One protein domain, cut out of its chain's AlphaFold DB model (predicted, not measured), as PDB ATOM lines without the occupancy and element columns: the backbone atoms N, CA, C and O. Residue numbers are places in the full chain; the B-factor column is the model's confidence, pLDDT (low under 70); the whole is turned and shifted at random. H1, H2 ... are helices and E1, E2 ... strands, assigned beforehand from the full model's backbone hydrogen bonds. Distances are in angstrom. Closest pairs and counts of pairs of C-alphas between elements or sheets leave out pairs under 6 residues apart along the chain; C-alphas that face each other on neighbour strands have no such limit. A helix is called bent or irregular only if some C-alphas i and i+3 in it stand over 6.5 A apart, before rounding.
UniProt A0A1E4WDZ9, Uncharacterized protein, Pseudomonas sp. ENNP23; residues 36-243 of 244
ATOM      1  N   LEU A  36     -21.551  31.798 -38.822       63.03
ATOM      2  CA  LEU A  36     -21.932  31.730 -37.409       63.03
ATOM      3  C   LEU A  36     -20.691  31.632 -36.527       63.03
ATOM      4  O   LEU A  36     -19.787  30.844 -36.791       63.03
ATOM      5  N   VAL A  37     -20.657  32.418 -35.456       69.00
ATOM      6  CA  VAL A  37     -19.545  32.422 -34.501       69.00
ATOM      7  C   VAL A  37     -20.084  32.040 -33.133       69.00
ATOM      8  O   VAL A  37     -20.877  32.786 -32.564       69.00
ATOM      9  N   GLY A  38     -19.661  30.888 -32.607       72.19
ATOM     10  CA  GLY A  38     -20.014  30.467 -31.252       72.19
ATOM     11  C   GLY A  38     -19.522  31.479 -30.217       72.19
ATOM     12  O   GLY A  38     -18.370  31.913 -30.261       72.19
ATOM     13  N   LEU A  39     -20.406  31.869 -29.303       74.25
ATOM     14  CA  LEU A  39     -20.129  32.819 -28.233       74.25
ATOM     15  C   LEU A  39     -20.196  32.101 -26.891       74.25
ATOM     16  O   LEU A  39     -21.224  31.532 -26.523       74.25
ATOM     17  N   GLU A  40     -19.119  32.180 -26.114       76.25
ATOM     18  CA  GLU A  40     -19.195  31.793 -24.712       76.25
ATOM     19  C   GLU A  40     -19.950  32.858 -23.906       76.25
ATOM     20  O   GLU A  40     -19.952  34.045 -24.243       76.25
ATOM     21  N   SER A  41     -20.535  32.479 -22.765       71.75
ATOM     22  CA  SER A  41     -21.311  33.412 -21.930       71.75
ATOM     23  C   SER A  41     -20.513  34.648 -21.486       71.75
ATOM     24  O   SER A  41     -21.086  35.709 -21.232       71.75
ATOM     25  N   ARG A  42     -19.178  34.538 -21.396       74.69
ATOM     26  CA  ARG A  42     -18.286  35.665 -21.077       74.69
ATOM     27  C   ARG A  42     -18.175  36.685 -22.215       74.69
ATOM     28  O   ARG A  42     -18.008  37.871 -21.926       74.69
ATOM     29  N   ASP A  43     -18.324  36.232 -23.455       79.75
ATOM     30  CA  ASP A  43     -18.174  37.020 -24.681       79.75
ATOM     31  C   ASP A  43     -19.504  37.657 -25.120       79.75
ATOM     32  O   ASP A  43     -19.527  38.523 -25.992       79.75
ATOM     33  N   LEU A  44     -20.613  37.297 -24.460       82.38
ATOM     34  CA  LEU A  44     -21.910  37.920 -24.690       82.38
ATOM     35  C   LEU A  44     -21.905  39.417 -24.335       82.38
ATOM     36  O   LEU A  44     -21.459  39.798 -23.234       82.38
ATOM     37  N   PRO A  45     -22.494  40.266 -25.204       85.56
ATOM     38  CA  PRO A  45     -22.726  41.673 -24.909       85.56
ATOM     39  C   PRO A  45     -23.452  41.848 -23.574       85.56
ATOM     40  O   PRO A  45     -24.342  41.071 -23.227       85.56
ATOM     41  N   HIS A  46     -23.108  42.891 -22.813       85.56
ATOM     42  CA  HIS A  46     -23.716  43.129 -21.496       85.56
ATOM     43  C   HIS A  46     -25.245  43.225 -21.538       85.56
ATOM     44  O   HIS A  46     -25.897  42.754 -20.612       85.56
ATOM     45  N   SER A  47     -25.810  43.775 -22.617       85.38
ATOM     46  CA  SER A  47     -27.260  43.850 -22.829       85.38
ATOM     47  C   SER A  47     -27.928  42.485 -23.005       85.38
ATOM     48  O   SER A  47     -29.129  42.370 -22.781       85.38
ATOM     49  N   ILE A  48     -27.163  41.454 -23.374       87.94
ATOM     50  CA  ILE A  48     -27.663  40.098 -23.601       87.94
ATOM     51  C   ILE A  48     -27.540  39.211 -22.355       87.94
ATOM     52  O   ILE A  48     -28.301  38.265 -22.192       87.94
ATOM     53  N   ARG A  49     -26.646  39.528 -21.414       87.25
ATOM     54  CA  ARG A  49     -26.382  38.673 -20.239       87.25
ATOM     55  C   ARG A  49     -27.593  38.437 -19.335       87.25
ATOM     56  O   ARG A  49     -27.660  37.401 -18.683       87.25
ATOM     57  N   SER A  50     -28.550  39.363 -19.299       86.38
ATOM     58  CA  SER A  50     -29.807  39.182 -18.559       86.38
ATOM     59  C   SER A  50     -30.659  38.029 -19.097       86.38
ATOM     60  O   SER A  50     -31.495  37.507 -18.367       86.38
ATOM     61  N   TRP A  51     -30.430  37.608 -20.342       89.38
ATOM     62  CA  TRP A  51     -31.135  36.503 -20.988       89.38
ATOM     63  C   TRP A  51     -30.528  35.131 -20.688       89.38
ATOM     64  O   TRP A  51     -31.199  34.128 -20.882       89.38
ATOM     65  N   CYS A  52     -29.310  35.062 -20.134       85.69
ATOM     66  CA  CYS A  52     -28.671  33.793 -19.766       85.69
ATOM     67  C   CYS A  52     -29.446  32.978 -18.718       85.69
ATOM     68  O   CYS A  52     -29.189  31.789 -18.574       85.69
ATOM     69  N   GLY A  53     -30.345  33.614 -17.962       84.38
ATOM     70  CA  GLY A  53     -31.200  32.944 -16.979       84.38
ATOM     71  C   GLY A  53     -32.559  32.493 -17.519       84.38
ATOM     72  O   GLY A  53     -33.328  31.916 -16.755       84.38
ATOM     73  N   VAL A  54     -32.878  32.780 -18.786       88.62
ATOM     74  CA  VAL A  54     -34.156  32.406 -19.401       88.62
ATOM     75  C   VAL A  54     -34.102  30.958 -19.878       88.62
ATOM     76  O   VAL A  54     -33.168  30.555 -20.568       88.62
ATOM     77  N   ASP A  55     -35.130  30.184 -19.532       88.06
ATOM     78  CA  ASP A  55     -35.324  28.826 -20.036       88.06
ATOM     79  C   ASP A  55     -35.921  28.880 -21.450       88.06
ATOM     80  O   ASP A  55     -37.135  28.777 -21.645       88.06
ATOM     81  N   PHE A  56     -35.064  29.077 -22.455       86.94
ATOM     82  CA  PHE A  56     -35.512  29.150 -23.845       86.94
ATOM     83  C   PHE A  56     -36.113  27.831 -24.354       86.94
ATOM     84  O   PHE A  56     -36.967  27.869 -25.234       86.94
ATOM     85  N   ALA A  57     -35.743  26.675 -23.790       83.19
ATOM     86  CA  ALA A  57     -36.377  25.400 -24.131       83.19
ATOM     87  C   ALA A  57     -37.822  25.352 -23.608       83.19
ATOM     88  O   ALA A  57     -38.752  24.960 -24.322       83.19
ATOM     89  N   GLY A  58     -38.035  25.825 -22.376       83.12
ATOM     90  CA  GLY A  58     -39.360  26.047 -21.808       83.12
ATOM     91  C   GLY A  58     -40.181  27.050 -22.618       83.12
ATOM     92  O   GLY A  58     -41.368  26.810 -22.859       83.12
ATOM     93  N   LEU A  59     -39.546  28.134 -23.075       86.81
ATOM     94  CA  LEU A  59     -40.164  29.152 -23.922       86.81
ATOM     95  C   LEU A  59     -40.562  28.588 -25.292       86.81
ATOM     96  O   LEU A  59     -41.691  28.813 -25.718       86.81
ATOM     97  N   ALA A  60     -39.709  27.780 -25.926       80.94
ATOM     98  CA  ALA A  60     -40.006  27.116 -27.196       80.94
ATOM     99  C   ALA A  60     -41.207  26.169 -27.073       80.94
ATOM    100  O   ALA A  60     -42.127  26.216 -27.881       80.94
ATOM    101  N   CYS A  61     -41.255  25.370 -26.002       76.50
ATOM    102  CA  CYS A  61     -42.345  24.420 -25.772       76.50
ATOM    103  C   CYS A  61     -43.689  25.089 -25.442       76.50
ATOM    104  O   CYS A  61     -44.749  24.549 -25.760       76.50
ATOM    105  N   LYS A  62     -43.670  26.200 -24.697       78.81
ATOM    106  CA  LYS A  62     -44.886  26.795 -24.107       78.81
ATOM    107  C   LYS A  62     -45.329  28.083 -24.797       78.81
ATOM    108  O   LYS A  62     -46.445  28.531 -24.540       78.81
ATOM    109  N   GLY A  63     -44.454  28.707 -25.584       75.38
ATOM    110  CA  GLY A  63     -44.637  30.039 -26.166       75.38
ATOM    111  C   GLY A  63     -44.728  31.170 -25.134       75.38
ATOM    112  O   GLY A  63     -45.127  32.281 -25.480       75.38
ATOM    113  N   ARG A  64     -44.438  30.896 -23.852       78.88
ATOM    114  CA  ARG A  64     -44.508  31.872 -22.753       78.88
ATOM    115  C   ARG A  64     -43.657  31.477 -21.551       78.88
ATOM    116  O   ARG A  64     -43.511  30.293 -21.241       78.88
ATOM    117  N   ASP A  65     -43.215  32.494 -20.825       83.38
ATOM    118  CA  ASP A  65     -42.554  32.397 -19.527       83.38
ATOM    119  C   ASP A  65     -43.208  33.411 -18.576       83.38
ATOM    120  O   ASP A  65     -43.452  34.551 -18.960       83.38
ATOM    121  N   ALA A  66     -43.517  33.004 -17.342       81.00
ATOM    122  CA  ALA A  66     -44.184  33.859 -16.355       81.00
ATOM    123  C   ALA A  66     -43.317  35.037 -15.871       81.00
ATOM    124  O   ALA A  66     -43.822  35.958 -15.232       81.00
ATOM    125  N   THR A  67     -42.014  34.988 -16.139       85.50
ATOM    126  CA  THR A  67     -41.048  36.043 -15.825       85.50
ATOM    127  C   THR A  67     -40.860  37.034 -16.971       85.50
ATOM    128  O   THR A  67     -40.189  38.047 -16.780       85.50
ATOM    129  N   LEU A  68     -41.458  36.769 -18.140       90.81
ATOM    130  CA  LEU A  68     -41.332  37.588 -19.339       90.81
ATOM    131  C   LEU A  68     -42.673  38.186 -19.749       90.81
ATOM    132  O   LEU A  68     -43.690  37.502 -19.876       90.81
ATOM    133  N   SER A  69     -42.639  39.461 -20.097       91.88
ATOM    134  CA  SER A  69     -43.712  40.101 -20.840       91.88
ATOM    135  C   SER A  69     -43.690  39.588 -22.271       91.88
ATOM    136  O   SER A  69     -42.654  39.661 -22.933       91.88
ATOM    137  N   SER A  70     -44.816  39.067 -22.766       92.50
ATOM    138  CA  SER A  70     -44.877  38.431 -24.087       92.50
ATOM    139  C   SER A  70     -46.064  38.920 -24.919       92.50
ATOM    140  O   SER A  70     -47.169  39.122 -24.408       92.50
ATOM    141  N   CYS A  71     -45.869  39.089 -26.226       91.50
ATOM    142  CA  CYS A  71     -46.957  39.370 -27.160       91.50
ATOM    143  C   CYS A  71     -46.772  38.632 -28.488       91.50
ATOM    144  O   CYS A  71     -45.656  38.354 -28.917       91.50
ATOM    145  N   ARG A  72     -47.884  38.321 -29.152       91.31
ATOM    146  CA  ARG A  72     -47.907  37.787 -30.512       91.31
ATOM    147  C   ARG A  72     -48.052  38.923 -31.516       91.31
ATOM    148  O   ARG A  72     -48.930  39.773 -31.357       91.31
ATOM    149  N   LEU A  73     -47.254  38.882 -32.576       91.94
ATOM    150  CA  LEU A  73     -47.427  39.702 -33.771       91.94
ATOM    151  C   LEU A  73     -48.170  38.865 -34.816       91.94
ATOM    152  O   LEU A  73     -47.603  37.954 -35.417       91.94
ATOM    153  N   ALA A  74     -49.461  39.126 -34.997       88.50
ATOM    154  CA  ALA A  74     -50.269  38.426 -35.988       88.50
ATOM    155  C   ALA A  74     -50.209  39.134 -37.343       88.50
ATOM    156  O   ALA A  74     -50.278  40.366 -37.408       88.50
ATOM    157  N   ARG A  75     -50.149  38.343 -38.416       86.25
ATOM    158  CA  ARG A  75     -50.209  38.828 -39.801       86.25
ATOM    159  C   ARG A  75     -51.595  38.573 -40.381       86.25
ATOM    160  O   ARG A  75     -52.299  37.647 -39.976       86.25
ATOM    161  N   ALA A  76     -51.987  39.376 -41.366       82.31
ATOM    162  CA  ALA A  76     -53.294  39.243 -42.013       82.31
ATOM    163  C   ALA A  76     -53.478  37.899 -42.751       82.31
ATOM    164  O   ALA A  76     -54.606  37.438 -42.924       82.31
ATOM    165  N   ASP A  77     -52.384  37.268 -43.178       77.81
ATOM    166  CA  ASP A  77     -52.364  36.041 -43.974       77.81
ATOM    167  C   ASP A  77     -52.112  34.760 -43.148       77.81
ATOM    168  O   ASP A  77     -52.128  33.673 -43.723       77.81
ATOM    169  N   ASP A  78     -51.946  34.846 -41.818       79.00
ATOM    170  CA  ASP A  78     -51.668  33.686 -40.941       79.00
ATOM    171  C   ASP A  78     -52.680  32.545 -41.143       79.00
ATOM    172  O   ASP A  78     -52.311  31.379 -41.290       79.00
ATOM    173  N   ALA A  79     -53.972  32.876 -41.228       78.25
ATOM    174  CA  ALA A  79     -55.028  31.886 -41.447       78.25
ATOM    175  C   ALA A  79     -54.953  31.230 -42.837       78.25
ATOM    176  O   ALA A  79     -55.290  30.056 -42.997       78.25
ATOM    177  N   GLN A  80     -54.529  31.987 -43.852       75.94
ATOM    178  CA  GLN A  80     -54.381  31.481 -45.211       75.94
ATOM    179  C   GLN A  80     -53.198  30.518 -45.307       75.94
ATOM    180  O   GLN A  80     -53.326  29.459 -45.920       75.94
ATOM    181  N   VAL A  81     -52.072  30.865 -44.689       73.12
ATOM    182  CA  VAL A  81     -50.883  30.011 -44.679       73.12
ATOM    183  C   VAL A  81     -51.128  28.734 -43.895       73.12
ATOM    184  O   VAL A  81     -50.869  27.662 -44.431       73.12
ATOM    185  N   SER A  82     -51.732  28.816 -42.708       73.56
ATOM    186  CA  SER A  82     -52.120  27.626 -41.941       73.56
ATOM    187  C   SER A  82     -53.020  26.681 -42.753       73.56
ATOM    188  O   SER A  82     -52.793  25.476 -42.775       73.56
ATOM    189  N   MET A  83     -53.982  27.217 -43.514       74.50
ATOM    190  CA  MET A  83     -54.833  26.403 -44.393       74.50
ATOM    191  C   MET A  83     -54.053  25.729 -45.531       74.50
ATOM    192  O   MET A  83     -54.373  24.600 -45.906       74.50
ATOM    193  N   LEU A  84     -53.075  26.423 -46.117       71.38
ATOM    194  CA  LEU A  84     -52.243  25.876 -47.189       71.38
ATOM    195  C   LEU A  84     -51.329  24.771 -46.658       71.38
ATOM    196  O   LEU A  84     -51.287  23.701 -47.258       71.38
ATOM    197  N   VAL A  85     -50.690  24.997 -45.512       69.75
ATOM    198  CA  VAL A  85     -49.891  23.998 -44.789       69.75
ATOM    199  C   VAL A  85     -50.693  22.720 -44.568       69.75
ATOM    200  O   VAL A  85     -50.305  21.661 -45.057       69.75
ATOM    201  N   ASP A  86     -51.868  22.832 -43.941       71.06
ATOM    202  CA  ASP A  86     -52.762  21.697 -43.683       71.06
ATOM    203  C   ASP A  86     -53.153  20.958 -44.971       71.06
ATOM    204  O   ASP A  86     -53.256  19.727 -45.004       71.06
ATOM    205  N   PHE A  87     -53.424  21.706 -46.042       70.25
ATOM    206  CA  PHE A  87     -53.815  21.146 -47.330       70.25
ATOM    207  C   PHE A  87     -52.694  20.301 -47.940       70.25
ATOM    208  O   PHE A  87     -52.929  19.148 -48.307       70.25
ATOM    209  N   TYR A  88     -51.485  20.850 -48.035       65.44
ATOM    210  CA  TYR A  88     -50.343  20.158 -48.627       65.44
ATOM    211  C   TYR A  88     -49.853  19.006 -47.748       65.44
ATOM    212  O   TYR A  88     -49.524  17.957 -48.295       65.44
ATOM    213  N   GLN A  89     -49.914  19.134 -46.418       66.31
ATOM    214  CA  GLN A  89     -49.647  18.028 -45.495       66.31
ATOM    215  C   GLN A  89     -50.557  16.832 -45.792       66.31
ATOM    216  O   GLN A  89     -50.105  15.697 -45.950       66.31
ATOM    217  N   ARG A  90     -51.865  17.078 -45.929       66.19
ATOM    218  CA  ARG A  90     -52.840  16.028 -46.262       66.19
ATOM    219  C   ARG A  90     -52.639  15.471 -47.670       66.19
ATOM    220  O   ARG A  90     -52.823  14.270 -47.872       66.19
ATOM    221  N   ALA A  91     -52.270  16.316 -48.633       62.50
ATOM    222  CA  ALA A  91     -51.962  15.887 -49.993       62.50
ATOM    223  C   ALA A  91     -50.739  14.957 -50.021       62.50
ATOM    224  O   ALA A  91     -50.807  13.897 -50.636       62.50
ATOM    225  N   TYR A  92     -49.676  15.290 -49.289       59.28
ATOM    226  CA  TYR A  92     -48.464  14.477 -49.184       59.28
ATOM    227  C   TYR A  92     -48.705  13.132 -48.510       59.28
ATOM    228  O   TYR A  92     -48.291  12.103 -49.036       59.28
ATOM    229  N   LEU A  93     -49.459  13.112 -47.404       62.59
ATOM    230  CA  LEU A  93     -49.873  11.861 -46.758       62.59
ATOM    231  C   LEU A  93     -50.702  10.959 -47.690       62.59
ATOM    232  O   LEU A  93     -50.751   9.749 -47.483       62.59
ATOM    233  N   SER A  94     -51.356  11.539 -48.701       64.44
ATOM    234  CA  SER A  94     -52.156  10.804 -49.686       64.44
ATOM    235  C   SER A  94     -51.332  10.348 -50.897       64.44
ATOM    236  O   SER A  94     -51.553   9.252 -51.406       64.44
ATOM    237  N   SER A  95     -50.403  11.180 -51.379       63.16
ATOM    238  CA  SER A  95     -49.473  10.876 -52.471       63.16
ATOM    239  C   SER A  95     -48.256  11.818 -52.417       63.16
ATOM    240  O   SER A  95     -48.355  12.973 -52.849       63.16
ATOM    241  N   PRO A  96     -47.093  11.346 -51.926       61.16
ATOM    242  CA  PRO A  96     -45.880  12.158 -51.812       61.16
ATOM    243  C   PRO A  96     -45.425  12.774 -53.144       61.16
ATOM    244  O   PRO A  96     -45.169  13.973 -53.216       61.16
ATOM    245  N   ALA A  97     -45.434  11.986 -54.225       57.34
ATOM    246  CA  ALA A  97     -45.008  12.426 -55.557       57.34
ATOM    247  C   ALA A  97     -45.891  13.550 -56.131       57.34
ATOM    248  O   ALA A  97     -45.424  14.435 -56.848       57.34
ATOM    249  N   ALA A  98     -47.182  13.542 -55.799       53.94
ATOM    250  CA  ALA A  98     -48.121  14.533 -56.296       53.94
ATOM    251  C   ALA A  98     -48.048  15.852 -55.493       53.94
ATOM    252  O   ALA A  98     -48.238  16.934 -56.053       53.94
ATOM    253  N   ALA A  99     -47.713  15.778 -54.200       53.66
ATOM    254  CA  ALA A  99     -47.401  16.949 -53.383       53.66
ATOM    255  C   ALA A  99     -46.086  17.623 -53.811       53.66
ATOM    256  O   ALA A  99     -46.028  18.851 -53.849       53.66
ATOM    257  N   GLU A 100     -45.074  16.840 -54.200       54.19
ATOM    258  CA  GLU A 100     -43.828  17.346 -54.794       54.19
ATOM    259  C   GLU A 100     -44.073  18.026 -56.151       54.19
ATOM    260  O   GLU A 100     -43.610  19.135 -56.389       54.19
ATOM    261  N   ALA A 101     -44.892  17.456 -57.040       53.59
ATOM    262  CA  ALA A 101     -45.217  18.099 -58.322       53.59
ATOM    263  C   ALA A 101     -45.913  19.472 -58.162       53.59
ATOM    264  O   ALA A 101     -45.771  20.354 -59.011       53.59
ATOM    265  N   ALA A 102     -46.645  19.669 -57.062       51.28
ATOM    266  CA  ALA A 102     -47.324  20.918 -56.725       51.28
ATOM    267  C   ALA A 102     -46.466  21.908 -55.912       51.28
ATOM    268  O   ALA A 102     -46.920  23.028 -55.657       51.28
ATOM    269  N   SER A 103     -45.255  21.523 -55.492       51.91
ATOM    270  CA  SER A 103     -44.377  22.321 -54.623       51.91
ATOM    271  C   SER A 103     -43.291  23.103 -55.374       51.91
ATOM    272  O   SER A 103     -42.508  23.819 -54.750       51.91
ATOM    273  N   TYR A 104     -43.257  23.054 -56.710       50.91
ATOM    274  CA  TYR A 104     -42.245  23.763 -57.497       50.91
ATOM    275  C   TYR A 104     -42.614  25.217 -57.831       50.91
ATOM    276  O   TYR A 104     -43.779  25.599 -57.913       50.91
ATOM    277  N   GLN A 105     -41.564  26.023 -58.025       45.91
ATOM    278  CA  GLN A 105     -41.561  27.458 -58.329       45.91
ATOM    279  C   GLN A 105     -42.841  28.009 -58.978       45.91
ATOM    280  O   GLN A 105     -43.270  27.577 -60.048       45.91
ATOM    281  N   GLY A 106     -43.381  29.070 -58.373       49.34
ATOM    282  CA  GLY A 106     -44.504  29.830 -58.921       49.34
ATOM    283  C   GLY A 106     -45.880  29.404 -58.415       49.34
ATOM    284  O   GLY A 106     -46.858  30.066 -58.771       49.34
ATOM    285  N   THR A 107     -45.971  28.379 -57.562       62.72
ATOM    286  CA  THR A 107     -47.206  28.090 -56.827       62.72
ATOM    287  C   THR A 107     -47.483  29.163 -55.766       62.72
ATOM    288  O   THR A 107     -46.558  29.835 -55.294       62.72
ATOM    289  N   PRO A 108     -48.757  29.378 -55.388       66.69
ATOM    290  CA  PRO A 108     -49.123  30.414 -54.424       66.69
ATOM    291  C   PRO A 108     -48.384  30.295 -53.087       66.69
ATOM    292  O   PRO A 108     -47.958  31.307 -52.546       66.69
ATOM    293  N   ILE A 109     -48.179  29.074 -52.585       67.56
ATOM    294  CA  ILE A 109     -47.547  28.853 -51.281       67.56
ATOM    295  C   ILE A 109     -46.050  29.191 -51.278       67.56
ATOM    296  O   ILE A 109     -45.580  29.819 -50.340       67.56
ATOM    297  N   VAL A 110     -45.322  28.869 -52.354       68.56
ATOM    298  CA  VAL A 110     -43.904  29.235 -52.534       68.56
ATOM    299  C   VAL A 110     -43.734  30.750 -52.456       68.56
ATOM    300  O   VAL A 110     -42.916  31.247 -51.690       68.56
ATOM    301  N   ARG A 111     -44.558  31.492 -53.209       73.44
ATOM    302  CA  ARG A 111     -44.515  32.962 -53.221       73.44
ATOM    303  C   ARG A 111     -44.841  33.547 -51.853       73.44
ATOM    304  O   ARG A 111     -44.152  34.453 -51.410       73.44
ATOM    305  N   MET A 112     -45.838  32.990 -51.166       75.56
ATOM    306  CA  MET A 112     -46.178  33.411 -49.807       75.56
ATOM    307  C   MET A 112     -45.024  33.173 -48.822       75.56
ATOM    308  O   MET A 112     -44.772  34.019 -47.971       75.56
ATOM    309  N   ILE A 113     -44.292  32.059 -48.938       74.44
ATOM    310  CA  ILE A 113     -43.119  31.777 -48.094       74.44
ATOM    311  C   ILE A 113     -41.973  32.755 -48.401       74.44
ATOM    312  O   ILE A 113     -41.364  33.294 -47.479       74.44
ATOM    313  N   GLU A 114     -41.695  33.033 -49.677       77.44
ATOM    314  CA  GLU A 114     -40.681  34.015 -50.098       77.44
ATOM    315  C   GLU A 114     -41.013  35.442 -49.629       77.44
ATOM    316  O   GLU A 114     -40.140  36.160 -49.130       77.44
ATOM    317  N   GLU A 115     -42.279  35.843 -49.744       82.38
ATOM    318  CA  GLU A 115     -42.784  37.114 -49.221       82.38
ATOM    319  C   GLU A 115     -42.620  37.179 -47.697       82.38
ATOM    320  O   GLU A 115     -42.103  38.169 -47.182       82.38
ATOM    321  N   ARG A 116     -42.952  36.105 -46.971       82.12
ATOM    322  CA  ARG A 116     -42.791  36.035 -45.510       82.12
ATOM    323  C   ARG A 116     -41.343  36.112 -45.062       82.12
ATOM    324  O   ARG A 116     -41.051  36.876 -44.152       82.12
ATOM    325  N   ALA A 117     -40.436  35.404 -45.728       80.88
ATOM    326  CA  ALA A 117     -39.010  35.499 -45.429       80.88
ATOM    327  C   ALA A 117     -38.499  36.940 -45.597       80.88
ATOM    328  O   ALA A 117     -37.689  37.413 -44.804       80.88
ATOM    329  N   THR A 118     -39.005  37.660 -46.601       86.75
ATOM    330  CA  THR A 118     -38.666  39.071 -46.826       86.75
ATOM    331  C   THR A 118     -39.221  39.961 -45.708       86.75
ATOM    332  O   THR A 118     -38.480  40.757 -45.137       86.75
ATOM    333  N   GLN A 119     -40.490  39.778 -45.336       89.81
ATOM    334  CA  GLN A 119     -41.145  40.511 -44.245       89.81
ATOM    335  C   GLN A 119     -40.487  40.263 -42.881       89.81
ATOM    336  O   GLN A 119     -40.318  41.193 -42.095       89.81
ATOM    337  N   ASP A 120     -40.082  39.022 -42.604       89.12
ATOM    338  CA  ASP A 120     -39.393  38.660 -41.365       89.12
ATOM    339  C   ASP A 120     -38.041  39.366 -41.283       89.12
ATOM    340  O   ASP A 120     -37.689  39.906 -40.238       89.12
ATOM    341  N   LEU A 121     -37.311  39.457 -42.397       90.31
ATOM    342  CA  LEU A 121     -36.059  40.213 -42.451       90.31
ATOM    343  C   LEU A 121     -36.268  41.718 -42.249       90.31
ATOM    344  O   LEU A 121     -35.455  42.347 -41.570       90.31
ATOM    345  N   GLU A 122     -37.346  42.294 -42.786       93.00
ATOM    346  CA  GLU A 122     -37.711  43.698 -42.545       93.00
ATOM    347  C   GLU A 122     -38.041  43.954 -41.069       93.00
ATOM    348  O   GLU A 122     -37.541  44.917 -40.480       93.00
ATOM    349  N   LEU A 123     -38.818  43.065 -40.444       94.31
ATOM    350  CA  LEU A 123     -39.121  43.125 -39.016       94.31
ATOM    351  C   LEU A 123     -37.846  43.022 -38.174       94.31
ATOM    352  O   LEU A 123     -37.609  43.863 -37.308       94.31
ATOM    353  N   ILE A 124     -37.007  42.017 -38.433       93.88
ATOM    354  CA  ILE A 124     -35.758  41.799 -37.695       93.88
ATOM    355  C   ILE A 124     -34.842  43.020 -37.824       93.88
ATOM    356  O   ILE A 124     -34.254  43.448 -36.831       93.88
ATOM    357  N   ALA A 125     -34.743  43.623 -39.011       93.06
ATOM    358  CA  ALA A 125     -33.949  44.830 -39.221       93.06
ATOM    359  C   ALA A 125     -34.470  46.022 -38.397       93.06
ATOM    360  O   ALA A 125     -33.670  46.722 -37.769       93.06
ATOM    361  N   ALA A 126     -35.791  46.227 -38.347       93.81
ATOM    362  CA  ALA A 126     -36.409  47.275 -37.531       93.81
ATOM    363  C   ALA A 126     -36.160  47.056 -36.028       93.81
ATOM    364  O   ALA A 126     -35.773  47.982 -35.312       93.81
ATOM    365  N   LEU A 127     -36.303  45.816 -35.553       94.25
ATOM    366  CA  LEU A 127     -36.049  45.450 -34.156       94.25
ATOM    367  C   LEU A 127     -34.565  45.537 -33.775       94.25
ATOM    368  O   LEU A 127     -34.250  45.829 -32.618       94.25
ATOM    369  N   ALA A 128     -33.653  45.325 -34.725       92.31
ATOM    370  CA  ALA A 128     -32.217  45.442 -34.504       92.31
ATOM    371  C   ALA A 128     -31.743  46.898 -34.415       92.31
ATOM    372  O   ALA A 128     -30.868  47.181 -33.598       92.31
ATOM    373  N   ASP A 129     -32.317  47.818 -35.205       91.31
ATOM    374  CA  ASP A 129     -31.935  49.249 -35.254       91.31
ATOM    375  C   ASP A 129     -30.419  49.448 -35.398       91.31
ATOM    376  O   ASP A 129     -29.748  50.113 -34.605       91.31
ATOM    377  N   GLY A 130     -29.848  48.735 -36.373       88.31
ATOM    378  CA  GLY A 130     -28.406  48.713 -36.634       88.31
ATOM    379  C   GLY A 130     -27.560  48.036 -35.547       88.31
ATOM    380  O   GLY A 130     -26.333  48.075 -35.626       88.31
ATOM    381  N   GLY A 131     -28.182  47.443 -34.527       89.06
ATOM    382  CA  GLY A 131     -27.532  46.610 -33.523       89.06
ATOM    383  C   GLY A 131     -27.177  45.218 -34.033       89.06
ATOM    384  O   GLY A 131     -27.739  44.719 -35.005       89.06
ATOM    385  N   GLU A 132     -26.257  44.568 -33.326       89.19
ATOM    386  CA  GLU A 132     -25.935  43.160 -33.543       89.19
ATOM    387  C   GLU A 132     -27.088  42.266 -33.073       89.19
ATOM    388  O   GLU A 132     -27.809  42.604 -32.122       89.19
ATOM    389  N   ILE A 133     -27.223  41.114 -33.729       90.31
ATOM    390  CA  ILE A 133     -28.204  40.074 -33.420       90.31
ATOM    391  C   ILE A 133     -27.438  38.839 -32.954       90.31
ATOM    392  O   ILE A 133     -26.480  38.417 -33.606       90.31
ATOM    393  N   VAL A 134     -27.876  38.265 -31.838       87.94
ATOM    394  CA  VAL A 134     -27.356  37.008 -31.297       87.94
ATOM    395  C   VAL A 134     -28.448  35.954 -31.409       87.94
ATOM    396  O   VAL A 134     -29.581  36.184 -30.996       87.94
ATOM    397  N   LEU A 135     -28.113  34.800 -31.969       86.94
ATOM    398  CA  LEU A 135     -28.973  33.622 -31.973       86.94
ATOM    399  C   LEU A 135     -28.838  32.908 -30.625       86.94
ATOM    400  O   LEU A 135     -27.717  32.598 -30.223       86.94
ATOM    401  N   ALA A 136     -29.956  32.633 -29.953       87.88
ATOM    402  CA  ALA A 136     -30.003  31.668 -28.855       87.88
ATOM    403  C   ALA A 136     -30.527  30.332 -29.372       87.88
ATOM    404  O   ALA A 136     -31.607  30.258 -29.958       87.88
ATOM    405  N   ASN A 137     -29.763  29.277 -29.125       81.75
ATOM    406  CA  ASN A 137     -30.108  27.915 -29.479       81.75
ATOM    407  C   ASN A 137     -30.314  27.086 -28.200       81.75
ATOM    408  O   ASN A 137     -29.331  26.727 -27.546       81.75
ATOM    409  N   PRO A 138     -31.564  26.814 -27.790       79.50
ATOM    410  CA  PRO A 138     -31.848  25.851 -26.734       79.50
ATOM    411  C   PRO A 138     -31.382  24.448 -27.127       79.50
ATOM    412  O   PRO A 138     -31.730  23.964 -28.201       79.50
ATOM    413  N   THR A 139     -30.661  23.792 -26.224       73.19
ATOM    414  CA  THR A 139     -30.207  22.400 -26.315       73.19
ATOM    415  C   THR A 139     -30.563  21.654 -25.023       73.19
ATOM    416  O   THR A 139     -30.953  22.261 -24.023       73.19
ATOM    417  N   PHE A 140     -30.388  20.330 -24.994       67.81
ATOM    418  CA  PHE A 140     -30.567  19.543 -23.764       67.81
ATOM    419  C   PHE A 140     -29.645  19.965 -22.608       67.81
ATOM    420  O   PHE A 140     -29.986  19.744 -21.444       67.81
ATOM    421  N   GLU A 141     -28.478  20.542 -22.909       73.50
ATOM    422  CA  GLU A 141     -27.467  20.920 -21.914       73.50
ATOM    423  C   GLU A 141     -27.561  22.395 -21.487       73.50
ATOM    424  O   GLU A 141     -26.903  22.802 -20.526       73.50
ATOM    425  N   GLY A 142     -28.389  23.202 -22.158       80.19
ATOM    426  CA  GLY A 142     -28.570  24.615 -21.842       80.19
ATOM    427  C   GLY A 142     -28.922  25.454 -23.064       80.19
ATOM    428  O   GLY A 142     -29.699  25.049 -23.917       80.19
ATOM    429  N   THR A 143     -28.388  26.671 -23.140       84.31
ATOM    430  CA  THR A 143     -28.558  27.540 -24.310       84.31
ATOM    431  C   THR A 143     -27.195  27.906 -24.863       84.31
ATOM    432  O   THR A 143     -26.371  28.493 -24.158       84.31
ATOM    433  N   GLU A 144     -26.975  27.572 -26.127       81.62
ATOM    434  CA  GLU A 144     -25.817  28.007 -26.894       81.62
ATOM    435  C   GLU A 144     -26.114  29.345 -27.566       81.62
ATOM    436  O   GLU A 144     -27.251  29.632 -27.942       81.62
ATOM    437  N   TYR A 145     -25.089  30.181 -27.721       82.56
ATOM    438  CA  TYR A 145     -25.236  31.502 -28.317       82.56
ATOM    439  C   TYR A 145     -24.330  31.647 -29.530       82.56
ATOM    440  O   TYR A 145     -23.156  31.281 -29.479       82.56
ATOM    441  N   PHE A 146     -24.856  32.237 -30.600       81.44
ATOM    442  CA  PHE A 146     -24.110  32.448 -31.836       81.44
ATOM    443  C   PHE A 146     -24.238  33.889 -32.324       81.44
ATOM    444  O   PHE A 146     -25.335  34.439 -32.427       81.44
ATOM    445  N   GLY A 147     -23.107  34.503 -32.660       77.88
ATOM    446  CA  GLY A 147     -23.063  35.741 -33.429       77.88
ATOM    447  C   GLY A 147     -23.257  35.459 -34.918       77.88
ATOM    448  O   GLY A 147     -22.791  34.440 -35.429       77.88
ATOM    449  N   LEU A 148     -23.923  36.374 -35.622       74.25
ATOM    450  CA  LEU A 148     -24.132  36.290 -37.070       74.25
ATOM    451  C   LEU A 148     -23.051  37.085 -37.814       74.25
ATOM    452  O   LEU A 148     -22.817  38.249 -37.500       74.25
ATOM    453  N   ALA A 149     -22.452  36.515 -38.864       64.62
ATOM    454  CA  ALA A 149     -21.434  37.205 -39.673       64.62
ATOM    455  C   ALA A 149     -21.991  38.326 -40.582       64.62
ATOM    456  O   ALA A 149     -21.234  38.975 -41.305       64.62
ATOM    457  N   GLY A 150     -23.311  38.549 -40.580       67.88
ATOM    458  CA  GLY A 150     -23.974  39.639 -41.297       67.88
ATOM    459  C   GLY A 150     -25.327  39.256 -41.904       67.88
ATOM    460  O   GLY A 150     -25.862  38.172 -41.671       67.88
ATOM    461  N   HIS A 151     -25.876  40.156 -42.730       69.19
ATOM    462  CA  HIS A 151     -27.190  39.987 -43.369       69.19
ATOM    463  C   HIS A 151     -27.367  38.688 -44.182       69.19
ATOM    464  O   HIS A 151     -28.447  38.103 -44.098       69.19
ATOM    465  N   PRO A 152     -26.367  38.184 -44.940       68.94
ATOM    466  CA  PRO A 152     -26.522  36.925 -45.672       68.94
ATOM    467  C   PRO A 152     -26.742  35.709 -44.765       68.94
ATOM    468  O   PRO A 152     -27.530  34.836 -45.120       68.94
ATOM    469  N   ALA A 153     -26.088  35.667 -43.600       68.56
ATOM    470  CA  ALA A 153     -26.244  34.593 -42.622       68.56
ATOM    471  C   ALA A 153     -27.670  34.581 -42.054       68.56
ATOM    472  O   ALA A 153     -28.359  33.564 -42.082       68.56
ATOM    473  N   LEU A 154     -28.143  35.758 -41.634       77.94
ATOM    474  CA  LEU A 154     -29.494  35.954 -41.117       77.94
ATOM    475  C   LEU A 154     -30.566  35.557 -42.141       77.94
ATOM    476  O   LEU A 154     -31.497  34.830 -41.807       77.94
ATOM    477  N   ALA A 155     -30.422  35.993 -43.395       75.81
ATOM    478  CA  ALA A 155     -31.381  35.686 -44.456       75.81
ATOM    479  C   ALA A 155     -31.539  34.182 -44.689       75.81
ATOM    480  O   ALA A 155     -32.647  33.703 -44.920       75.81
ATOM    481  N   LYS A 156     -30.439  33.431 -44.612       70.19
ATOM    482  CA  LYS A 156     -30.481  31.979 -44.779       70.19
ATOM    483  C   LYS A 156     -31.039  31.274 -43.541       70.19
ATOM    484  O   LYS A 156     -31.771  30.311 -43.709       70.19
ATOM    485  N   LEU A 157     -30.759  31.759 -42.327       74.94
ATOM    486  CA  LEU A 157     -31.373  31.227 -41.101       74.94
ATOM    487  C   LEU A 157     -32.895  31.382 -41.112       74.94
ATOM    488  O   LEU A 157     -33.608  30.410 -40.888       74.94
ATOM    489  N   VAL A 158     -33.386  32.584 -41.421       78.62
ATOM    490  CA  VAL A 158     -34.827  32.868 -41.520       78.62
ATOM    491  C   VAL A 158     -35.469  31.995 -42.595       78.62
ATOM    492  O   VAL A 158     -36.499  31.370 -42.358       78.62
ATOM    493  N   TRP A 159     -34.830  31.898 -43.764       74.81
ATOM    494  CA  TRP A 159     -35.294  31.025 -44.838       74.81
ATOM    495  C   TRP A 159     -35.365  29.557 -44.403       74.81
ATOM    496  O   TRP A 159     -36.377  28.904 -44.638       74.81
ATOM    497  N   ASN A 160     -34.323  29.046 -43.749       69.19
ATOM    498  CA  ASN A 160     -34.258  27.651 -43.323       69.19
ATOM    499  C   ASN A 160     -35.257  27.331 -42.208       69.19
ATOM    500  O   ASN A 160     -35.857  26.266 -42.254       69.19
ATOM    501  N   ASN A 161     -35.479  28.236 -41.251       73.50
ATOM    502  CA  ASN A 161     -36.503  28.058 -40.218       73.50
ATOM    503  C   ASN A 161     -37.911  27.986 -40.836       73.50
ATOM    504  O   ASN A 161     -38.678  27.071 -40.534       73.50
ATOM    505  N   LEU A 162     -38.216  28.886 -41.778       71.81
ATOM    506  CA  LEU A 162     -39.478  28.843 -42.510       71.81
ATOM    507  C   LEU A 162     -39.600  27.533 -43.291       71.81
ATOM    508  O   LEU A 162     -40.523  26.765 -43.042       71.81
ATOM    509  N   VAL A 163     -38.662  27.239 -44.195       64.44
ATOM    510  CA  VAL A 163     -38.715  26.038 -45.046       64.44
ATOM    511  C   VAL A 163     -38.761  24.756 -44.220       64.44
ATOM    512  O   VAL A 163     -39.583  23.905 -44.539       64.44
ATOM    513  N   GLY A 164     -37.962  24.640 -43.154       58.94
ATOM    514  CA  GLY A 164     -37.934  23.486 -42.249       58.94
ATOM    515  C   GLY A 164     -39.304  23.143 -41.669       58.94
ATOM    516  O   GLY A 164     -39.680  21.977 -41.605       58.94
ATOM    517  N   THR A 165     -40.104  24.160 -41.354       60.84
ATOM    518  CA  THR A 165     -41.503  23.958 -40.953       60.84
ATOM    519  C   THR A 165     -42.329  23.358 -42.077       60.84
ATOM    520  O   THR A 165     -43.081  22.402 -41.902       60.84
ATOM    521  N   TYR A 166     -42.257  23.970 -43.257       56.69
ATOM    522  CA  TYR A 166     -43.103  23.554 -44.365       56.69
ATOM    523  C   TYR A 166     -42.710  22.152 -44.849       56.69
ATOM    524  O   TYR A 166     -43.586  21.408 -45.288       56.69
ATOM    525  N   THR A 167     -41.441  21.756 -44.709       53.19
ATOM    526  CA  THR A 167     -40.957  20.404 -45.015       53.19
ATOM    527  C   THR A 167     -41.309  19.377 -43.943       53.19
ATOM    528  O   THR A 167     -41.753  18.285 -44.307       53.19
ATOM    529  N   SER A 168     -41.186  19.697 -42.648       50.91
ATOM    530  CA  SER A 168     -41.576  18.792 -41.548       50.91
ATOM    531  C   SER A 168     -43.078  18.494 -41.562       50.91
ATOM    532  O   SER A 168     -43.509  17.368 -41.296       50.91
ATOM    533  N   LEU A 169     -43.882  19.464 -42.002       50.25
ATOM    534  CA  LEU A 169     -45.322  19.327 -42.215       50.25
ATOM    535  C   LEU A 169     -45.679  18.646 -43.544       50.25
ATOM    536  O   LEU A 169     -46.834  18.667 -43.961       50.25
ATOM    537  N   GLY A 170     -44.725  18.004 -44.220       44.06
ATOM    538  CA  GLY A 170     -44.986  17.210 -45.417       44.06
ATOM    539  C   GLY A 170     -45.351  18.039 -46.644       44.06
ATOM    540  O   GLY A 170     -45.785  17.474 -47.639       44.06
ATOM    541  N   MET A 171     -45.173  19.362 -46.658       45.25
ATOM    542  CA  MET A 171     -45.119  20.033 -47.952       45.25
ATOM    543  C   MET A 171     -43.791  19.628 -48.580       45.25
ATOM    544  O   MET A 171     -42.746  19.817 -47.967       45.25
ATOM    545  N   GLY A 172     -43.825  19.044 -49.778       43.62
ATOM    546  CA  GLY A 172     -42.655  18.554 -50.515       43.62
ATOM    547  C   GLY A 172     -41.710  19.666 -50.972       43.62
ATOM    548  O   GLY A 172     -41.297  19.699 -52.128       43.62
ATOM    549  N   TYR A 173     -41.375  20.607 -50.097       39.09
ATOM    550  CA  TYR A 173     -40.338  21.596 -50.281       39.09
ATOM    551  C   TYR A 173     -38.971  20.939 -50.098       39.09
ATOM    552  O   TYR A 173     -38.156  21.415 -49.331       39.09
ATOM    553  N   ILE A 174     -38.705  19.895 -50.890       44.72
ATOM    554  CA  ILE A 174     -37.355  19.444 -51.209       44.72
ATOM    555  C   ILE A 174     -36.697  18.792 -49.976       44.72
ATOM    556  O   ILE A 174     -36.299  19.458 -49.034       44.72
ATOM    557  N   ASN A 175     -36.508  17.473 -49.991       40.78
ATOM    558  CA  ASN A 175     -35.330  16.913 -49.332       40.78
ATOM    559  C   ASN A 175     -34.156  17.199 -50.277       40.78
ATOM    560  O   ASN A 175     -33.993  16.458 -51.252       40.78
ATOM    561  N   PRO A 176     -33.360  18.270 -50.099       39.34
ATOM    562  CA  PRO A 176     -32.104  18.344 -50.809       39.34
ATOM    563  C   PRO A 176     -31.197  17.237 -50.256       39.34
ATOM    564  O   PRO A 176     -31.279  16.908 -49.069       39.34
ATOM    565  N   PRO A 177     -30.312  16.641 -51.067       39.06
ATOM    566  CA  PRO A 177     -29.185  15.913 -50.509       39.06
ATOM    567  C   PRO A 177     -28.365  16.906 -49.678       39.06
ATOM    568  O   PRO A 177     -27.647  17.726 -50.242       39.06
ATOM    569  N   LEU A 178     -28.516  16.851 -48.353       42.75
ATOM    570  CA  LEU A 178     -27.836  17.762 -47.437       42.75
ATOM    571  C   LEU A 178     -26.316  17.591 -47.592       42.75
ATOM    572  O   LEU A 178     -25.762  16.518 -47.295       42.75
ATOM    573  N   THR A 179     -25.628  18.645 -48.035       43.72
ATOM    574  CA  THR A 179     -24.161  18.706 -47.938       43.72
ATOM    575  C   THR A 179     -23.731  18.687 -46.468       43.72
ATOM    576  O   THR A 179     -24.551  18.888 -45.574       43.72
ATOM    577  N   ASP A 180     -22.458  18.410 -46.175       37.12
ATOM    578  CA  ASP A 180     -21.968  18.397 -44.786       37.12
ATOM    579  C   ASP A 180     -22.226  19.747 -44.073       37.12
ATOM    580  O   ASP A 180     -22.560  19.758 -42.892       37.12
ATOM    581  N   GLU A 181     -22.185  20.875 -44.796       40.00
ATOM    582  CA  GLU A 181     -22.505  22.200 -44.239       40.00
ATOM    583  C   GLU A 181     -24.013  22.451 -44.070       40.00
ATOM    584  O   GLU A 181     -24.421  23.127 -43.130       40.00
ATOM    585  N   GLU A 182     -24.863  21.892 -44.937       44.25
ATOM    586  CA  GLU A 182     -26.322  21.917 -44.753       44.25
ATOM    587  C   GLU A 182     -26.745  20.993 -43.614       44.25
ATOM    588  O   GLU A 182     -27.700  21.313 -42.917       44.25
ATOM    589  N   ARG A 183     -26.006  19.905 -43.362       40.53
ATOM    590  CA  ARG A 183     -26.134  19.093 -42.145       40.53
ATOM    591  C   ARG A 183     -25.648  19.831 -40.911       40.53
ATOM    592  O   ARG A 183     -26.245  19.626 -39.874       40.53
ATOM    593  N   LEU A 184     -24.645  20.704 -41.016       38.62
ATOM    594  CA  LEU A 184     -24.190  21.538 -39.901       38.62
ATOM    595  C   LEU A 184     -25.184  22.671 -39.584       38.62
ATOM    596  O   LEU A 184     -25.536  22.895 -38.433       38.62
ATOM    597  N   ALA A 185     -25.711  23.359 -40.601       45.00
ATOM    598  CA  ALA A 185     -26.795  24.325 -40.417       45.00
ATOM    599  C   ALA A 185     -28.072  23.629 -39.928       45.00
ATOM    600  O   ALA A 185     -28.721  24.134 -39.023       45.00
ATOM    601  N   SER A 186     -28.386  22.447 -40.463       43.75
ATOM    602  CA  SER A 186     -29.480  21.606 -39.976       43.75
ATOM    603  C   SER A 186     -29.163  20.909 -38.666       43.75
ATOM    604  O   SER A 186     -30.100  20.362 -38.144       43.75
ATOM    605  N   SER A 187     -27.927  20.907 -38.142       36.69
ATOM    606  CA  SER A 187     -27.573  20.403 -36.799       36.69
ATOM    607  C   SER A 187     -27.589  21.513 -35.757       36.69
ATOM    608  O   SER A 187     -27.844  21.260 -34.590       36.69
ATOM    609  N   ILE A 188     -27.342  22.755 -36.183       42.22
ATOM    610  CA  ILE A 188     -27.636  23.965 -35.401       42.22
ATOM    611  C   ILE A 188     -29.159  24.205 -35.367       42.22
ATOM    612  O   ILE A 188     -29.672  24.719 -34.381       42.22
ATOM    613  N   ILE A 189     -29.869  23.807 -36.433       44.91
ATOM    614  CA  ILE A 189     -31.336  23.829 -36.585       44.91
ATOM    615  C   ILE A 189     -31.958  22.430 -36.337       44.91
ATOM    616  O   ILE A 189     -33.173  22.295 -36.423       44.91
ATOM    617  N   ASP A 190     -31.185  21.408 -35.924       41.03
ATOM    618  CA  ASP A 190     -31.722  20.162 -35.308       41.03
ATOM    619  C   ASP A 190     -31.992  20.507 -33.848       41.03
ATOM    620  O   ASP A 190     -31.468  19.954 -32.884       41.03
ATOM    621  N   MET A 191     -32.732  21.591 -33.711       48.53
ATOM    622  CA  MET A 191     -33.314  22.013 -32.485       48.53
ATOM    623  C   MET A 191     -34.327  20.923 -32.158       48.53
ATOM    624  O   MET A 191     -35.191  20.607 -32.974       48.53
ATOM    625  N   ASP A 192     -34.309  20.402 -30.935       48.25
ATOM    626  CA  ASP A 192     -35.424  19.591 -30.418       48.25
ATOM    627  C   ASP A 192     -36.754  20.381 -30.362       48.25
ATOM    628  O   ASP A 192     -37.755  19.923 -29.808       48.25
ATOM    629  N   HIS A 193     -36.757  21.608 -30.883       57.25
ATOM    630  CA  HIS A 193     -37.835  22.568 -30.896       57.25
ATOM    631  C   HIS A 193     -37.821  23.353 -32.214       57.25
ATOM    632  O   HIS A 193     -36.817  23.511 -32.885       57.25
ATOM    633  N   GLU A 194     -38.972  23.854 -32.616       68.31
ATOM    634  CA  GLU A 194     -39.194  24.354 -33.975       68.31
ATOM    635  C   GLU A 194     -38.996  25.890 -34.089       68.31
ATOM    636  O   GLU A 194     -39.429  26.537 -35.043       68.31
ATOM    637  N   SER A 195     -38.342  26.509 -33.098       79.69
ATOM    638  CA  SER A 195     -38.348  27.962 -32.884       79.69
ATOM    639  C   SER A 195     -36.968  28.616 -33.007       79.69
ATOM    640  O   SER A 195     -36.024  28.261 -32.308       79.69
ATOM    641  N   LEU A 196     -36.872  29.675 -33.815       84.19
ATOM    642  CA  LEU A 196     -35.689  30.535 -33.896       84.19
ATOM    643  C   LEU A 196     -35.768  31.655 -32.849       84.19
ATOM    644  O   LEU A 196     -36.702  32.455 -32.889       84.19
ATOM    645  N   PHE A 197     -34.768  31.775 -31.968       90.44
ATOM    646  CA  PHE A 197     -34.689  32.858 -30.976       90.44
ATOM    647  C   PHE A 197     -33.611  33.881 -31.329       90.44
ATOM    648  O   PHE A 197     -32.414  33.597 -31.277       90.44
ATOM    649  N   LEU A 198     -34.033  35.103 -31.642       92.50
ATOM    650  CA  LEU A 198     -33.153  36.212 -31.998       92.50
ATOM    651  C   LEU A 198     -33.140  37.257 -30.885       92.50
ATOM    652  O   LEU A 198     -34.170  37.844 -30.551       92.50
ATOM    653  N   LEU A 199     -31.957  37.504 -30.332       94.06
ATOM    654  CA  LEU A 199     -31.703  38.487 -29.290       94.06
ATOM    655  C   LEU A 199     -31.090  39.741 -29.902       94.06
ATOM    656  O   LEU A 199     -30.151  39.666 -30.696       94.06
ATOM    657  N   PHE A 200     -31.577  40.907 -29.486       93.75
ATOM    658  CA  PHE A 200     -31.140  42.188 -30.037       93.75
ATOM    659  C   PHE A 200     -30.214  42.915 -29.064       93.75
ATOM    660  O   PHE A 200     -30.567  43.200 -27.929       93.75
ATOM    661  N   THR A 201     -29.011  43.293 -29.486       91.88
ATOM    662  CA  THR A 201     -28.053  43.942 -28.564       91.88
ATOM    663  C   THR A 201     -28.442  45.364 -28.156       91.88
ATOM    664  O   THR A 201     -27.986  45.851 -27.117       91.88
ATOM    665  N   LYS A 202     -29.284  46.037 -28.950       91.19
ATOM    666  CA  LYS A 202     -29.767  47.407 -28.704       91.19
ATOM    667  C   LYS A 202     -31.046  47.472 -27.873       91.19
ATOM    668  O   LYS A 202     -31.381  48.548 -27.383       91.19
ATOM    669  N   ARG A 203     -31.756  46.354 -27.710       89.50
ATOM    670  CA  ARG A 203     -33.044  46.288 -27.012       89.50
ATOM    671  C   ARG A 203     -33.094  45.042 -26.152       89.50
ATOM    672  O   ARG A 203     -32.740  43.972 -26.616       89.50
ATOM    673  N   ALA A 204     -33.593  45.154 -24.928       90.88
ATOM    674  CA  ALA A 204     -33.860  43.985 -24.095       90.88
ATOM    675  C   ALA A 204     -35.113  43.251 -24.609       90.88
ATOM    676  O   ALA A 204     -36.161  43.262 -23.965       90.88
ATOM    677  N   LEU A 205     -34.991  42.638 -25.785       93.00
ATOM    678  CA  LEU A 205     -36.055  42.001 -26.542       93.00
ATOM    679  C   LEU A 205     -35.541  40.702 -27.169       93.00
ATOM    680  O   LEU A 205     -34.402  40.639 -27.641       93.00
ATOM    681  N   VAL A 206     -36.420  39.711 -27.227       95.00
ATOM    682  CA  VAL A 206     -36.254  38.480 -27.997       95.00
ATOM    683  C   VAL A 206     -37.386  38.386 -29.005       95.00
ATOM    684  O   VAL A 206     -38.551  38.554 -28.645       95.00
ATOM    685  N   LEU A 207     -37.040  38.092 -30.254       94.94
ATOM    686  CA  LEU A 207     -37.990  37.621 -31.254       94.94
ATOM    687  C   LEU A 207     -37.896  36.098 -31.329       94.94
ATOM    688  O   LEU A 207     -36.838  35.565 -31.654       94.94
ATOM    689  N   GLN A 208     -39.005  35.424 -31.048       92.44
ATOM    690  CA  GLN A 208     -39.201  34.017 -31.362       92.44
ATOM    691  C   GLN A 208     -39.967  33.926 -32.686       92.44
ATOM    692  O   GLN A 208     -41.072  34.464 -32.818       92.44
ATOM    693  N   ILE A 209     -39.367  33.256 -33.664       87.38
ATOM    694  CA  ILE A 209     -40.026  32.862 -34.910       87.38
ATOM    695  C   ILE A 209     -40.314  31.377 -34.781       87.38
ATOM    696  O   ILE A 209     -39.404  30.552 -34.854       87.38
ATOM    697  N   ASP A 210     -41.569  31.063 -34.498       78.75
ATOM    698  CA  ASP A 210     -42.020  29.686 -34.387       78.75
ATOM    699  C   ASP A 210     -42.306  29.122 -35.776       78.75
ATOM    700  O   ASP A 210     -42.824  29.832 -36.650       78.75
ATOM    701  N   ALA A 211     -42.008  27.838 -35.949       59.31
ATOM    702  CA  ALA A 211     -42.150  27.125 -37.204       59.31
ATOM    703  C   ALA A 211     -43.507  27.400 -37.861       59.31
ATOM    704  O   ALA A 211     -43.606  27.860 -38.999       59.31
ATOM    705  N   GLY A 212     -44.584  27.260 -37.088       57.00
ATOM    706  CA  GLY A 212     -45.966  27.419 -37.529       57.00
ATOM    707  C   GLY A 212     -46.433  28.850 -37.798       57.00
ATOM    708  O   GLY A 212     -47.612  29.120 -37.585       57.00
ATOM    709  N   THR A 213     -45.569  29.759 -38.270       63.31
ATOM    710  CA  THR A 213     -45.828  31.168 -38.654       63.31
ATOM    711  C   THR A 213     -45.946  32.201 -37.541       63.31
ATOM    712  O   THR A 213     -46.075  33.399 -37.825       63.31
ATOM    713  N   SER A 214     -45.903  31.772 -36.283       78.88
ATOM    714  CA  SER A 214     -46.130  32.681 -35.166       78.88
ATOM    715  C   SER A 214     -44.879  33.506 -34.881       78.88
ATOM    716  O   SER A 214     -43.803  32.976 -34.633       78.88
ATOM    717  N   LEU A 215     -45.047  34.827 -34.886       90.06
ATOM    718  CA  LEU A 215     -44.050  35.761 -34.383       90.06
ATOM    719  C   LEU A 215     -44.411  36.118 -32.945       90.06
ATOM    720  O   LEU A 215     -45.498  36.649 -32.687       90.06
ATOM    721  N   LEU A 216     -43.505  35.840 -32.017       92.44
ATOM    722  CA  LEU A 216     -43.666  36.163 -30.606       92.44
ATOM    723  C   LEU A 216     -42.533  37.099 -30.186       92.44
ATOM    724  O   LEU A 216     -41.369  36.893 -30.522       92.44
ATOM    725  N   LEU A 217     -42.887  38.156 -29.467       94.31
ATOM    726  CA  LEU A 217     -41.934  39.052 -28.833       94.31
ATOM    727  C   LEU A 217     -41.944  38.817 -27.337       94.31
ATOM    728  O   LEU A 217     -43.012  38.816 -26.721       94.31
ATOM    729  N   HIS A 218     -40.752  38.712 -26.761       94.62
ATOM    730  CA  HIS A 218     -40.552  38.576 -25.327       94.62
ATOM    731  C   HIS A 218     -39.630  39.680 -24.826       94.62
ATOM    732  O   HIS A 218     -38.592  39.962 -25.424       94.62
ATOM    733  N   ALA A 219     -39.995  40.296 -23.710       93.44
ATOM    734  CA  ALA A 219     -39.192  41.296 -23.029       93.44
ATOM    735  C   ALA A 219     -39.137  41.005 -21.529       93.44
ATOM    736  O   ALA A 219     -40.038  40.391 -20.962       93.44
ATOM    737  N   LEU A 220     -38.089  41.506 -20.877       88.62
ATOM    738  CA  LEU A 220     -37.962  41.456 -19.415       88.62
ATOM    739  C   LEU A 220     -38.892  42.458 -18.703       88.62
ATOM    740  O   LEU A 220     -39.042  42.393 -17.488       88.62
ATOM    741  N   ASP A 221     -39.468  43.408 -19.446       88.31
ATOM    742  CA  ASP A 221     -40.352  44.461 -18.942       88.31
ATOM    743  C   ASP A 221     -41.405  44.825 -20.005       88.31
ATOM    744  O   ASP A 221     -41.088  44.979 -21.189       88.31
ATOM    745  N   ASP A 222     -42.650  45.024 -19.566       89.31
ATOM    746  CA  ASP A 222     -43.784  45.474 -20.380       89.31
ATOM    747  C   ASP A 222     -43.489  46.787 -21.099       89.31
ATOM    748  O   ASP A 222     -43.953  46.995 -22.225       89.31
ATOM    749  N   LYS A 223     -42.712  47.681 -20.475       90.69
ATOM    750  CA  LYS A 223     -42.359  48.964 -21.087       90.69
ATOM    751  C   LYS A 223     -41.635  48.771 -22.419       90.69
ATOM    752  O   LYS A 223     -41.950  49.461 -23.382       90.69
ATOM    753  N   VAL A 224     -40.732  47.794 -22.502       90.19
ATOM    754  CA  VAL A 224     -39.998  47.501 -23.741       90.19
ATOM    755  C   VAL A 224     -40.957  47.031 -24.833       90.19
ATOM    756  O   VAL A 224     -40.831  47.466 -25.974       90.19
ATOM    757  N   LEU A 225     -41.951  46.196 -24.504       90.62
ATOM    758  CA  LEU A 225     -42.957  45.779 -25.486       90.62
ATOM    759  C   LEU A 225     -43.837  46.936 -25.962       90.62
ATOM    760  O   LEU A 225     -44.243  46.929 -27.122       90.62
ATOM    761  N   GLN A 226     -44.150  47.905 -25.097       88.94
ATOM    762  CA  GLN A 226     -44.884  49.103 -25.513       88.94
ATOM    763  C   GLN A 226     -44.042  49.962 -26.454       88.94
ATOM    764  O   GLN A 226     -44.517  50.292 -27.536       88.94
ATOM    765  N   ASP A 227     -42.786  50.232 -26.095       89.62
ATOM    766  CA  ASP A 227     -41.869  51.043 -26.904       89.62
ATOM    767  C   ASP A 227     -41.608  50.403 -28.285       89.62
ATOM    768  O   ASP A 227     -41.426  51.102 -29.282       89.62
ATOM    769  N   VAL A 228     -41.628  49.067 -28.380       88.38
ATOM    770  CA  VAL A 228     -41.453  48.350 -29.655       88.38
ATOM    771  C   VAL A 228     -42.625  48.565 -30.618       88.38
ATOM    772  O   VAL A 228     -42.417  48.538 -31.828       88.38
ATOM    773  N   ARG A 229     -43.845  48.825 -30.131       85.56
ATOM    774  CA  ARG A 229     -45.021  49.015 -31.006       85.56
ATOM    775  C   ARG A 229     -44.855  50.193 -31.956       85.56
ATOM    776  O   ARG A 229     -45.279  50.094 -33.102       85.56
ATOM    777  N   ASP A 230     -44.198  51.249 -31.496       85.56
ATOM    778  CA  ASP A 230     -44.010  52.483 -32.261       85.56
ATOM    779  C   ASP A 230     -42.967  52.341 -33.383       85.56
ATOM    780  O   ASP A 230     -42.880  53.200 -34.259       85.56
ATOM    781  N   ILE A 231     -42.172  51.264 -33.371       88.44
ATOM    782  CA  ILE A 231     -41.123  51.002 -34.370       88.44
ATOM    783  C   ILE A 231     -41.443  49.817 -35.286       88.44
ATOM    784  O   ILE A 231     -40.656  49.519 -36.188       88.44
ATOM    785  N   LEU A 232     -42.559  49.116 -35.059       91.31
ATOM    786  CA  LEU A 232     -42.973  48.029 -35.942       91.31
ATOM    787  C   LEU A 232     -43.278  48.599 -37.335       91.31
ATOM    788  O   LEU A 232     -44.008  49.586 -37.439       91.31
ATOM    789  N   PRO A 233     -42.763  47.994 -38.421       90.06
ATOM    790  CA  PRO A 233     -43.003  48.524 -39.755       90.06
ATOM    791  C   PRO A 233     -44.498  48.487 -40.114       90.06
ATOM    792  O   PRO A 233     -45.087  47.414 -40.245       90.06
ATOM    793  N   GLU A 234     -45.108  49.658 -40.328       87.56
ATOM    794  CA  GLU A 234     -46.535  49.776 -40.679       87.56
ATOM    795  C   GLU A 234     -46.896  48.976 -41.940       87.56
ATOM    796  O   GLU A 234     -47.977  48.395 -42.029       87.56
ATOM    797  N   ALA A 235     -45.960  48.896 -42.894       86.94
ATOM    798  CA  ALA A 235     -46.116  48.156 -44.144       86.94
ATOM    799  C   ALA A 235     -46.380  46.653 -43.939       86.94
ATOM    800  O   ALA A 235     -46.991  46.023 -44.801       86.94
ATOM    801  N   LEU A 236     -45.967  46.090 -42.798       86.62
ATOM    802  CA  LEU A 236     -46.186  44.683 -42.465       86.62
ATOM    803  C   LEU A 236     -47.589  44.414 -41.900       86.62
ATOM    804  O   LEU A 236     -47.979  43.255 -41.769       86.62
ATOM    805  N   GLY A 237     -48.360  45.455 -41.556       86.88
ATOM    806  CA  GLY A 237     -49.741  45.314 -41.079       86.88
ATOM    807  C   GLY A 237     -49.887  44.447 -39.821       86.88
ATOM    808  O   GLY A 237     -50.904  43.772 -39.653       86.88
ATOM    809  N   LEU A 238     -48.862  44.424 -38.963       89.88
ATOM    810  CA  LEU A 238     -48.800  43.548 -37.793       89.88
ATOM    811  C   LEU A 238     -49.798  43.981 -36.716       89.88
ATOM    812  O   LEU A 238     -49.841  45.141 -36.307       89.88
ATOM    813  N   CYS A 239     -50.568  43.023 -36.204       88.81
ATOM    814  CA  CYS A 239     -51.469  43.225 -35.073       88.81
ATOM    815  C   CYS A 239     -50.857  42.639 -33.797       88.81
ATOM    816  O   CYS A 239     -50.504  41.461 -33.765       88.81
ATOM    817  N   VAL A 240     -50.762  43.440 -32.733       90.00
ATOM    818  CA  VAL A 240     -50.126  43.028 -31.471       90.00
ATOM    819  C   VAL A 240     -51.159  42.496 -30.481       90.00
ATOM    820  O   VAL A 240     -52.035  43.236 -30.034       90.00
ATOM    821  N   PHE A 241     -51.013  41.237 -30.075       88.38
ATOM    822  CA  PHE A 241     -51.871  40.580 -29.089       88.38
ATOM    823  C   PHE A 241     -51.071  40.226 -27.831       88.38
ATOM    824  O   PHE A 241     -50.097  39.483 -27.935       88.38
ATOM    825  N   PRO A 242     -51.434  40.730 -26.640       85.56
ATOM    826  CA  PRO A 242     -50.760  40.334 -25.407       85.56
ATOM    827  C   PRO A 242     -51.012  38.851 -25.112       85.56
ATOM    828  O   PRO A 242     -52.115  38.349 -25.342       85.56
ATOM    829  N   LEU A 243     -49.999  38.165 -24.587       81.88
ATOM    830  CA  LEU A 243     -50.113  36.784 -24.123       81.88
ATOM    831  C   LEU A 243     -50.248  36.811 -22.598       81.88
ATOM    832  O   LEU A 243     -49.403  37.386 -21.918       81.88
TER     833      LEU A 243
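Overview. This is residues 36 to 243 of the 244 residues of an uncharacterized protein of Pseudomonas sp. ENNP23 (UniProt A0A1E4WDZ9). A strongly twisted sheet of eight antiparallel strands is the middle layer of three: H5, H6 and H8 cover one face and H2 covers the other. H3 and H4 lie off the sheet, at one end of the longest axis. The printed part has 208 residues in the order E1 H1 H2 E2 H3 H4 H5 E3 E4 H6 H7 E5 E6 E7 H8 E8, and the sheet runs E1 E4 E3 E5 E6 E7 E2 E8. Its class is mixed, helices and strands; it is compact, with a radius of gyration of the C-alphas of 17.1 A and spans of 51 by 38 by 29 A.

Along the chain. Start at C-alpha 36, (-21.932, 31.730, -37.409), where E1, residues 36 to 39, begins. Across the sheet come E4, 142 to 148, 19.7 A; E3, 133 to 139, 19.2 A; E5, 195 to 200; E6, 205 to 210; E7, 215 to 219; E2, 69 to 74; and E8, 239 to 242, ending at (-50.760, 40.334, -25.407). The helices are H1, 49 to 53; H2, 56 to 62; H3, 78 to 94, 24.5 A; H4, 96 to 101; H5, 108 to 128, 30.1 A, from (-49.123, 30.414, -54.424); H6, 151 to 168, 25.7 A; H7, 180 to 188; and H8, 222 to 229. H1 is irregular, but only just: C-alphas 50 and 53 are 6.6 A apart.

Arrangement. Look first at E5, E6 and E7, a meander, each strand the antiparallel neighbour of the one before: N 198 and O 207 are 2.8 A apart, N 208 and O 216 2.8 A. E4, H6 H7, E5 and E7, H8, E8 are split strand-helix-strand units, same-way strands with one strand between them, E3 and E2, and right-handed crossovers. H5 is on the sheet at a height of 9.2 A, along the strands. H5, with residues 113 to 121 alone, touches H6 at a steep tilt of 43 degrees, closest at C-alphas 117 and 159, 5.8 A. H8 lies over E7 at a height of 7.6 A. H2 is closest to E3 at C-alphas 57 and 138, 5.2 A. H1 and H7 only graze the sheet. H3 touches H4, closest at C-alphas 92 and 99, 5.0 A. In H2 to H7 every O i to N i+4 pair is within hydrogen-bond range; H8 has 3 of 4, and H1 0 of 1 with 1 of 2 O i to N i+3 pairs.

Size, cuts and confidence. The farthest C-alphas, of His 46 and Ser 95, are 51.6 A apart. The printed part has no cut; the link H6 to H7 is long. Mean pLDDT of the printed part is 74.8, with residues 88 to 110 and 163 to 194 among those under 70.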